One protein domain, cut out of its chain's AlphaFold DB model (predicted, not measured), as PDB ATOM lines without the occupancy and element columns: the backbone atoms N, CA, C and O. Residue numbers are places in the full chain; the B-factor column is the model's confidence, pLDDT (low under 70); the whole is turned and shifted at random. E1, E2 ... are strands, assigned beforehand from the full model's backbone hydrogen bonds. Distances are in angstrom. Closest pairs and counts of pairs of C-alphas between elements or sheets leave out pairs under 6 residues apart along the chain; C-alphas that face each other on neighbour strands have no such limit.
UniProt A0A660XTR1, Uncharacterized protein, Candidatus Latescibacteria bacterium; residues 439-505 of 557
ATOM      1  N   ASP A 439     -52.186   8.978 -33.956       96.81
ATOM      2  CA  ASP A 439     -53.456   8.255 -34.122       96.81
ATOM      3  C   ASP A 439     -54.230   8.102 -32.791       96.81
ATOM      4  O   ASP A 439     -53.873   8.725 -31.791       96.81
ATOM      5  N   GLU A 440     -55.333   7.341 -32.782       94.81
ATOM      6  CA  GLU A 440     -56.149   7.105 -31.576       94.81
ATOM      7  C   GLU A 440     -55.436   6.228 -30.529       94.81
ATOM      8  O   GLU A 440     -55.805   6.251 -29.353       94.81
ATOM      9  N   GLU A 441     -54.388   5.499 -30.926       95.62
ATOM     10  CA  GLU A 441     -53.541   4.680 -30.054       95.62
ATOM     11  C   GLU A 441     -52.282   5.415 -29.561       95.62
ATOM     12  O   GLU A 441     -51.384   4.798 -28.984       95.62
ATOM     13  N   ASP A 442     -52.214   6.734 -29.753       97.38
ATOM     14  CA  ASP A 442     -51.090   7.593 -29.367       97.38
ATOM     15  C   ASP A 442     -49.769   7.276 -30.078       97.38
ATOM     16  O   ASP A 442     -48.677   7.499 -29.537       97.38
ATOM     17  N   ARG A 443     -49.853   6.772 -31.309       97.38
ATOM     18  CA  ARG A 443     -48.695   6.535 -32.165       97.38
ATOM     19  C   ARG A 443     -48.557   7.663 -33.173       97.38
ATOM     20  O   ARG A 443     -49.518   8.051 -33.825       97.38
ATOM     21  N   LEU A 444     -47.355   8.200 -33.304       97.88
ATOM     22  CA  LEU A 444     -46.996   9.223 -34.271       97.88
ATOM     23  C   LEU A 444     -47.225   8.707 -35.696       97.88
ATOM     24  O   LEU A 444     -46.706   7.656 -36.072       97.88
ATOM     25  N   VAL A 445     -47.981   9.474 -36.481       96.81
ATOM     26  CA  VAL A 445     -48.308   9.162 -37.884       96.81
ATOM     27  C   VAL A 445     -47.885  10.263 -38.852       96.81
ATOM     28  O   VAL A 445     -47.812  10.031 -40.059       96.81
ATOM     29  N   ARG A 446     -47.590  11.465 -38.349       96.25
ATOM     30  CA  ARG A 446     -47.118  12.603 -39.145       96.25
ATOM     31  C   ARG A 446     -46.325  13.588 -38.295       96.25
ATOM     32  O   ARG A 446     -46.536  13.664 -37.091       96.25
ATOM     33  N   LEU A 447     -45.463  14.371 -38.927       95.69
ATOM     34  CA  LEU A 447     -44.784  15.517 -38.323       95.69
ATOM     35  C   LEU A 447     -45.416  16.824 -38.789       95.69
ATOM     36  O   LEU A 447     -46.075  16.870 -39.828       95.69
ATOM     37  N   TYR A 448     -45.170  17.893 -38.041       95.00
ATOM     38  CA  TYR A 448     -45.357  19.254 -38.523       95.00
ATOM     39  C   TYR A 448     -43.987  19.891 -38.718       95.00
ATOM     40  O   TYR A 448     -43.220  19.976 -37.759       95.00
ATOM     41  N   ASP A 449     -43.690  20.332 -39.938       92.12
ATOM     42  CA  ASP A 449     -42.524  21.171 -40.193       92.12
ATOM     43  C   ASP A 449     -42.950  22.645 -40.112       92.12
ATOM     44  O   ASP A 449     -43.668  23.111 -41.000       92.12
ATOM     45  N   PRO A 450     -42.558  23.389 -39.062       87.88
ATOM     46  CA  PRO A 450     -42.935  24.788 -38.905       87.88
ATOM     47  C   PRO A 450     -42.228  25.722 -39.895       87.88
ATOM     48  O   PRO A 450     -42.700  26.840 -40.069       87.88
ATOM     49  N   ASP A 451     -41.134  25.297 -40.537       89.12
ATOM     50  CA  ASP A 451     -40.432  26.135 -41.521       89.12
ATOM     51  C   ASP A 451     -41.145  26.108 -42.881       89.12
ATOM     52  O   ASP A 451     -41.246  27.125 -43.563       89.12
ATOM     53  N   GLU A 452     -41.680  24.943 -43.248       89.81
ATOM     54  CA  GLU A 452     -42.458  24.731 -44.474       89.81
ATOM     55  C   GLU A 452     -43.974  24.861 -44.257       89.81
ATOM     56  O   GLU A 452     -44.744  24.816 -45.218       89.81
ATOM     57  N   GLU A 453     -44.401  24.972 -42.998       90.00
ATOM     58  CA  GLU A 453     -45.790  25.016 -42.527       90.00
ATOM     59  C   GLU A 453     -46.653  23.840 -43.020       90.00
ATOM     60  O   GLU A 453     -47.855  23.974 -43.275       90.00
ATOM     61  N   LYS A 454     -46.051  22.649 -43.126       91.12
ATOM     62  CA  LYS A 454     -46.679  21.449 -43.697       91.12
ATOM     63  C   LYS A 454     -46.745  20.300 -42.709       91.12
ATOM     64  O   LYS A 454     -45.861  20.097 -41.881       91.12
ATOM     65  N   LEU A 455     -47.801  19.504 -42.855       93.25
ATOM     66  CA  LEU A 455     -47.852  18.175 -42.264       93.25
ATOM     67  C   LEU A 455     -47.146  17.192 -43.190       93.25
ATOM     68  O   LEU A 455     -47.478  17.109 -44.372       93.25
ATOM     69  N   VAL A 456     -46.201  16.442 -42.637       94.19
ATOM     70  CA  VAL A 456     -45.423  15.441 -43.362       94.19
ATOM     71  C   VAL A 456     -45.825  14.061 -42.840       94.19
ATOM     72  O   VAL A 456     -45.531  13.753 -41.683       94.19
ATOM     73  N   PRO A 457     -46.542  13.238 -43.625       95.12
ATOM     74  CA  PRO A 457     -46.940  11.908 -43.180       95.12
ATOM     75  C   PRO A 457     -45.716  10.997 -43.042       95.12
ATOM     76  O   PRO A 457     -44.781  11.080 -43.838       95.12
ATOM     77  N   LEU A 458     -45.733  10.107 -42.049       96.00
ATOM     78  CA  LEU A 458     -44.695   9.082 -41.894       96.00
ATOM     79  C   LEU A 458     -44.852   7.936 -42.893       96.00
ATOM     80  O   LEU A 458     -43.885   7.226 -43.151       96.00
ATOM     81  N   PHE A 459     -46.042   7.766 -43.470       95.12
ATOM     82  CA  PHE A 459     -46.356   6.692 -44.408       95.12
ATOM     83  C   PHE A 459     -46.988   7.246 -45.690       95.12
ATOM     84  O   PHE A 459     -47.760   8.204 -45.638       95.12
ATOM     85  N   ASP A 460     -46.649   6.656 -46.837       91.56
ATOM     86  CA  ASP A 460     -47.308   6.926 -48.116       91.56
ATOM     87  C   ASP A 460     -48.716   6.297 -48.167       91.56
ATOM     88  O   ASP A 460     -49.120   5.552 -47.272       91.56
ATOM     89  N   GLU A 461     -49.481   6.566 -49.230       84.81
ATOM     90  CA  GLU A 461     -50.823   5.982 -49.425       84.81
ATOM     91  C   GLU A 461     -50.817   4.442 -49.482       84.81
ATOM     92  O   GLU A 461     -51.841   3.803 -49.242       84.81
ATOM     93  N   GLY A 462     -49.667   3.831 -49.786       84.88
ATOM     94  CA  GLY A 462     -49.458   2.384 -49.780       84.88
ATOM     95  C   GLY A 462     -49.010   1.824 -48.426       84.88
ATOM     96  O   GLY A 462     -48.743   0.625 -48.339       84.88
ATOM     97  N   GLY A 463     -48.907   2.662 -47.390       88.19
ATOM     98  CA  GLY A 463     -48.486   2.284 -46.042       88.19
ATOM     99  C   GLY A 463     -46.975   2.109 -45.871       88.19
ATOM    100  O   GLY A 463     -46.549   1.511 -44.886       88.19
ATOM    101  N   ARG A 464     -46.145   2.587 -46.807       91.88
ATOM    102  CA  ARG A 464     -44.678   2.483 -46.712       91.88
ATOM    103  C   ARG A 464     -44.080   3.726 -46.052       91.88
ATOM    104  O   ARG A 464     -44.547   4.822 -46.358       91.88
ATOM    105  N   PRO A 465     -43.028   3.590 -45.224       93.12
ATOM    106  CA  PRO A 465     -42.327   4.730 -44.640       93.12
ATOM    107  C   PRO A 465     -41.891   5.762 -45.689       93.12
ATOM    108  O   PRO A 465     -41.307   5.408 -46.713       93.12
ATOM    109  N   THR A 466     -42.137   7.046 -45.424       91.81
ATOM    110  CA  THR A 466     -41.773   8.158 -46.322       91.81
ATOM    111  C   THR A 466     -40.294   8.543 -46.243       91.81
ATOM    112  O   THR A 466     -39.826   9.336 -47.057       91.81
ATOM    113  N   GLY A 467     -39.545   7.968 -45.295       87.38
ATOM    114  CA  GLY A 467     -38.119   8.247 -45.091       87.38
ATOM    115  C   GLY A 467     -37.843   9.493 -44.249       87.38
ATOM    116  O   GLY A 467     -36.706   9.945 -44.191       87.38
ATOM    117  N   VAL A 468     -38.867  10.041 -43.592       92.75
ATOM    118  CA  VAL A 468     -38.727  11.129 -42.620       92.75
ATOM    119  C   VAL A 468     -37.810  10.691 -41.478       92.75
ATOM    120  O   VAL A 468     -38.037   9.638 -40.879       92.75
ATOM    121  N   GLU A 469     -36.791  11.494 -41.169       94.31
ATOM    122  CA  GLU A 469     -35.841  11.203 -40.095       94.31
ATOM    123  C   GLU A 469     -36.381  11.646 -38.729       94.31
ATOM    124  O   GLU A 469     -36.793  12.791 -38.536       94.31
ATOM    125  N   ILE A 470     -36.358  10.721 -37.769       96.69
ATOM    126  CA  ILE A 470     -36.777  10.934 -36.381       96.69
ATOM    127  C   ILE A 470     -35.660  10.434 -35.478       96.69
ATOM    128  O   ILE A 470     -35.068   9.391 -35.749       96.69
ATOM    129  N   TYR A 471     -35.394  11.155 -34.396       97.56
ATOM    130  CA  TYR A 471     -34.316  10.869 -33.460       97.56
ATOM    131  C   TYR A 471     -34.863  10.644 -32.047       97.56
ATOM    132  O   TYR A 471     -35.836  11.281 -31.641       97.56
ATOM    133  N   ASP A 472     -34.249   9.732 -31.297       96.44
ATOM    134  CA  ASP A 472     -34.569   9.488 -29.888       96.44
ATOM    135  C   ASP A 472     -33.875  10.493 -28.943       96.44
ATOM    136  O   ASP A 472     -33.136  11.385 -29.367       96.44
ATOM    137  N   GLY A 473     -34.093  10.339 -27.634       93.25
ATOM    138  CA  GLY A 473     -33.453  11.162 -26.597       93.25
ATOM    139  C   GLY A 473     -31.926  11.078 -26.523       93.25
ATOM    140  O   GLY A 473     -31.313  11.972 -25.941       93.25
ATOM    141  N   ASP A 474     -31.312  10.058 -27.127       94.69
ATOM    142  CA  ASP A 474     -29.859   9.908 -27.237       94.69
ATOM    143  C   ASP A 474     -29.323  10.465 -28.576       94.69
ATOM    144  O   ASP A 474     -28.121  10.373 -28.850       94.69
ATOM    145  N   GLY A 475     -30.194  11.022 -29.428       93.25
ATOM    146  CA  GLY A 475     -29.854  11.512 -30.763       93.25
ATOM    147  C   GLY A 475     -29.629  10.399 -31.789       93.25
ATOM    148  O   GLY A 475     -28.927  10.611 -32.778       93.25
ATOM    149  N   ARG A 476     -30.171   9.196 -31.566       96.19
ATOM    150  CA  ARG A 476     -30.065   8.072 -32.507       96.19
ATOM    151  C   ARG A 476     -31.280   8.031 -33.436       96.19
ATOM    152  O   ARG A 476     -32.396   8.227 -32.954       96.19
ATOM    153  N   PRO A 477     -31.101   7.719 -34.733       95.81
ATOM    154  CA  PRO A 477     -32.222   7.559 -35.653       95.81
ATOM    155  C   PRO A 477     -33.176   6.441 -35.219       95.81
ATOM    156  O   PRO A 477     -32.756   5.303 -34.992       95.81
ATOM    157  N   VAL A 478     -34.466   6.754 -35.167       95.12
ATOM    158  CA  VAL A 478     -35.556   5.815 -34.907       95.12
ATOM    159  C   VAL A 478     -35.961   5.162 -36.223       95.12
ATOM    160  O   VAL A 478     -36.382   5.835 -37.160       95.12
ATOM    161  N   GLN A 479     -35.829   3.839 -36.299       92.44
ATOM    162  CA  GLN A 479     -36.336   3.051 -37.425       92.44
ATOM    163  C   GLN A 479     -37.812   2.724 -37.193       92.44
ATOM    164  O   GLN A 479     -38.187   2.365 -36.076       92.44
ATOM    165  N   TYR A 480     -38.633   2.823 -38.236       92.25
ATOM    166  CA  TYR A 480     -40.064   2.557 -38.147       92.25
ATOM    167  C   TYR A 480     -40.594   1.886 -39.416       92.25
ATOM    168  O   TYR A 480     -40.397   2.376 -40.523       92.25
ATOM    169  N   ASP A 481     -41.309   0.781 -39.214       91.19
ATOM    170  CA  ASP A 481     -42.147   0.116 -40.223       91.19
ATOM    171  C   ASP A 481     -43.646   0.238 -39.869       91.19
ATOM    172  O   ASP A 481     -44.515  -0.112 -40.662       91.19
ATOM    173  N   GLU A 482     -43.947   0.761 -38.675       92.38
ATOM    174  CA  GLU A 482     -45.281   0.998 -38.116       92.38
ATOM    175  C   GLU A 482     -45.301   2.346 -37.368       92.38
ATOM    176  O   GLU A 482     -44.231   2.846 -37.000       92.38
ATOM    177  N   PRO A 483     -46.480   2.961 -37.134       95.44
ATOM    178  CA  PRO A 483     -46.593   4.195 -36.355       95.44
ATOM    179  C   PRO A 483     -45.866   4.125 -35.003       95.44
ATOM    180  O   PRO A 483     -45.974   3.137 -34.272       95.44
ATOM    181  N   ILE A 484     -45.138   5.190 -34.652       96.56
ATOM    182  CA  ILE A 484     -44.187   5.188 -33.526       96.56
ATOM    183  C   ILE A 484     -44.905   5.557 -32.221       96.56
ATOM    184  O   ILE A 484     -45.448   6.656 -32.139       96.56
ATOM    185  N   PRO A 485     -44.892   4.727 -31.165       96.94
ATOM    186  CA  PRO A 485     -45.502   5.090 -29.886       96.94
ATOM    187  C   PRO A 485     -44.913   6.382 -29.302       96.94
ATOM    188  O   PRO A 485     -43.698   6.505 -29.165       96.94
ATOM    189  N   MET A 486     -45.772   7.324 -28.901       97.38
ATOM    190  CA  MET A 486     -45.346   8.558 -28.217       97.38
ATOM    191  C   MET A 486     -45.247   8.398 -26.698       97.38
ATOM    192  O   MET A 486     -44.734   9.285 -26.014       97.38
ATOM    193  N   PHE A 487     -45.744   7.286 -26.158       97.12
ATOM    194  CA  PHE A 487     -45.760   7.009 -24.728       97.12
ATOM    195  C   PHE A 487     -45.333   5.573 -24.444       97.12
ATOM    196  O   PHE A 487     -45.633   4.660 -25.215       97.12
ATOM    197  N   ASP A 488     -44.633   5.378 -23.330       94.81
ATOM    198  CA  ASP A 488     -44.289   4.052 -22.833       94.81
ATOM    199  C   ASP A 488     -45.501   3.355 -22.181       94.81
ATOM    200  O   ASP A 488     -46.620   3.874 -22.137       94.81
ATOM    201  N   ARG A 489     -45.285   2.139 -21.666       92.62
ATOM    202  CA  ARG A 489     -46.340   1.338 -21.019       92.62
ATOM    203  C   ARG A 489     -46.864   1.947 -19.719       92.62
ATOM    204  O   ARG A 489     -47.983   1.625 -19.328       92.62
ATOM    205  N   ASP A 490     -46.072   2.797 -19.078       92.69
ATOM    206  CA  ASP A 490     -46.428   3.503 -17.850       92.69
ATOM    207  C   ASP A 490     -47.103   4.856 -18.157       92.69
ATOM    208  O   ASP A 490     -47.562   5.551 -17.252       92.69
ATOM    209  N   GLY A 491     -47.215   5.215 -19.443       90.75
ATOM    210  CA  GLY A 491     -47.822   6.453 -19.921       90.75
ATOM    211  C   GLY A 491     -46.869   7.648 -19.936       90.75
ATOM    212  O   GLY A 491     -47.328   8.772 -20.143       90.75
ATOM    213  N   ASN A 492     -45.562   7.441 -19.744       94.62
ATOM    214  CA  ASN A 492     -44.578   8.517 -19.825       94.62
ATOM    215  C   ASN A 492     -44.255   8.841 -21.283       94.62
ATOM    216  O   ASN A 492     -44.178   7.956 -22.132       94.62
ATOM    217  N   ARG A 493     -44.029  10.128 -21.563       96.19
ATOM    218  CA  ARG A 493     -43.657  10.625 -22.890       96.19
ATOM    219  C   ARG A 493     -42.322  10.022 -23.336       96.19
ATOM    220  O   ARG A 493     -41.316  10.181 -22.647       96.19
ATOM    221  N   ILE A 494     -42.310   9.401 -24.512       96.56
ATOM    222  CA  ILE A 494     -41.082   8.996 -25.200       96.56
ATOM    223  C   ILE A 494     -40.525  10.240 -25.910       96.56
ATOM    224  O   ILE A 494     -41.242  10.858 -26.703       96.56
ATOM    225  N   PRO A 495     -39.285  10.665 -25.614       96.06
ATOM    226  CA  PRO A 495     -38.701  11.841 -26.242       96.06
ATOM    227  C   PRO A 495     -38.324  11.523 -27.692       96.06
ATOM    228  O   PRO A 495     -37.459  10.685 -27.941       96.06
ATOM    229  N   LEU A 496     -38.977  12.211 -28.629       97.44
ATOM    230  CA  LEU A 496     -38.705  12.139 -30.063       97.44
ATOM    231  C   LEU A 496     -38.399  13.534 -30.601       97.44
ATOM    232  O   LEU A 496     -39.027  14.516 -30.190       97.44
ATOM    233  N   PHE A 497     -37.460  13.604 -31.536       97.50
ATOM    234  CA  PHE A 497     -36.982  14.838 -32.142       97.50
ATOM    235  C   PHE A 497     -36.962  14.725 -33.663       97.50
ATOM    236  O   PHE A 497     -36.758  13.640 -34.208       97.50
ATOM    237  N   ASP A 498     -37.174  15.846 -34.343       95.56
ATOM    238  CA  ASP A 498     -36.983  15.928 -35.790       95.56
ATOM    239  C   ASP A 498     -35.498  16.068 -36.169       95.56
ATOM    240  O   ASP A 498     -34.618  16.153 -35.308       95.56
ATOM    241  N   GLU A 499     -35.211  16.128 -37.471       93.81
ATOM    242  CA  GLU A 499     -33.853  16.299 -38.017       93.81
ATOM    243  C   GLU A 499     -33.116  17.553 -37.506       93.81
ATOM    244  O   GLU A 499     -31.886  17.601 -37.517       93.81
ATOM    245  N   LYS A 500     -33.848  18.569 -37.030       93.56
ATOM    246  CA  LYS A 500     -33.296  19.827 -36.499       93.56
ATOM    247  C   LYS A 500     -33.127  19.779 -34.978       93.56
ATOM    248  O   LYS A 500     -32.748  20.781 -34.372       93.56
ATOM    249  N   GLY A 501     -33.406  18.635 -34.352       94.31
ATOM    250  CA  GLY A 501     -33.349  18.447 -32.905       94.31
ATOM    251  C   GLY A 501     -34.506  19.113 -32.157       94.31
ATOM    252  O   GLY A 501     -34.393  19.358 -30.954       94.31
ATOM    253  N   ARG A 502     -35.614  19.442 -32.835       94.56
ATOM    254  CA  ARG A 502     -36.803  20.022 -32.196       94.56
ATOM    255  C   ARG A 502     -37.671  18.898 -31.625       94.56
ATOM    256  O   ARG A 502     -37.899  17.914 -32.327       94.56
ATOM    257  N   PRO A 503     -38.179  19.017 -30.383       95.81
ATOM    258  CA  PRO A 503     -39.097  18.027 -29.828       95.81
ATOM    259  C   PRO A 503     -40.355  17.895 -30.689       95.81
ATOM    260  O   PRO A 503     -40.988  18.900 -31.016       95.81
ATOM    261  N   ILE A 504     -40.742  16.662 -31.008       97.31
ATOM    262  CA  ILE A 504     -41.953  16.374 -31.777       97.31
ATOM    263  C   ILE A 504     -43.161  16.398 -30.826       97.31
ATOM    264  O   ILE A 504     -43.203  15.603 -29.876       97.31
ATOM    265  N   PRO A 505     -44.156  17.281 -31.042       97.12
ATOM    266  CA  PRO A 505     -45.355  17.321 -30.219       97.12
ATOM    267  C   PRO A 505     -46.340  16.204 -30.610       97.12
ATOM    268  O   PRO A 505     -46.255  15.620 -31.686       97.12
TER     269      PRO A 505
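AT A GLANCE: This is residues 439 to 505 of the 557 residues of an uncharacterized protein of Candidatus Latescibacteria bacterium (UniProt A0A660XTR1). The domain has little regular structure: loops make up most of it, round two small two-stranded hairpins, E1 with E2 and E3 with E4. The 67 printed residues include four named strands, E1 to E4 in chain order, and no named helix; the class is all strand, with only 14 residues in named elements. Both sheets are antiparallel. The whole is compact, with a radius of gyration of the C-alphas of 11.7 A and spans of 31 by 26 by 19 A.

HOW THE PARTS SIT: Residues 443 to 444 pair antiparallel with residues 484 to 485. E1, residues 446 to 449, and E2, residues 454 to 457, form an antiparallel hairpin at 153 degrees; N 447 and O 456 are within hydrogen-bond range, 2.8 A. E3, residues 470 to 472, and E4, residues 496 to 498, form another at 142 degrees, with N 471 and O 497 at 2.8 A. E1 and E4 are only just apart, closest 8.2 A.

IN THESE COORDINATES: E1, 9.8 A long, begins at C-alpha 446 (-47.118, 12.603, -39.145). E2 measures 9.6 A and E3 7.0 A. E4, 7.1 A, ends at C-alpha 498 (-36.983, 15.928, -35.790).

THE WHOLE: The C-alphas farthest apart, of Glu 452 and Asp 490, are 34.3 A apart. The links E2 to E3 and E3 to E4 are long. The printed part has no cut, and no printed residue is under 70 in pLDDT.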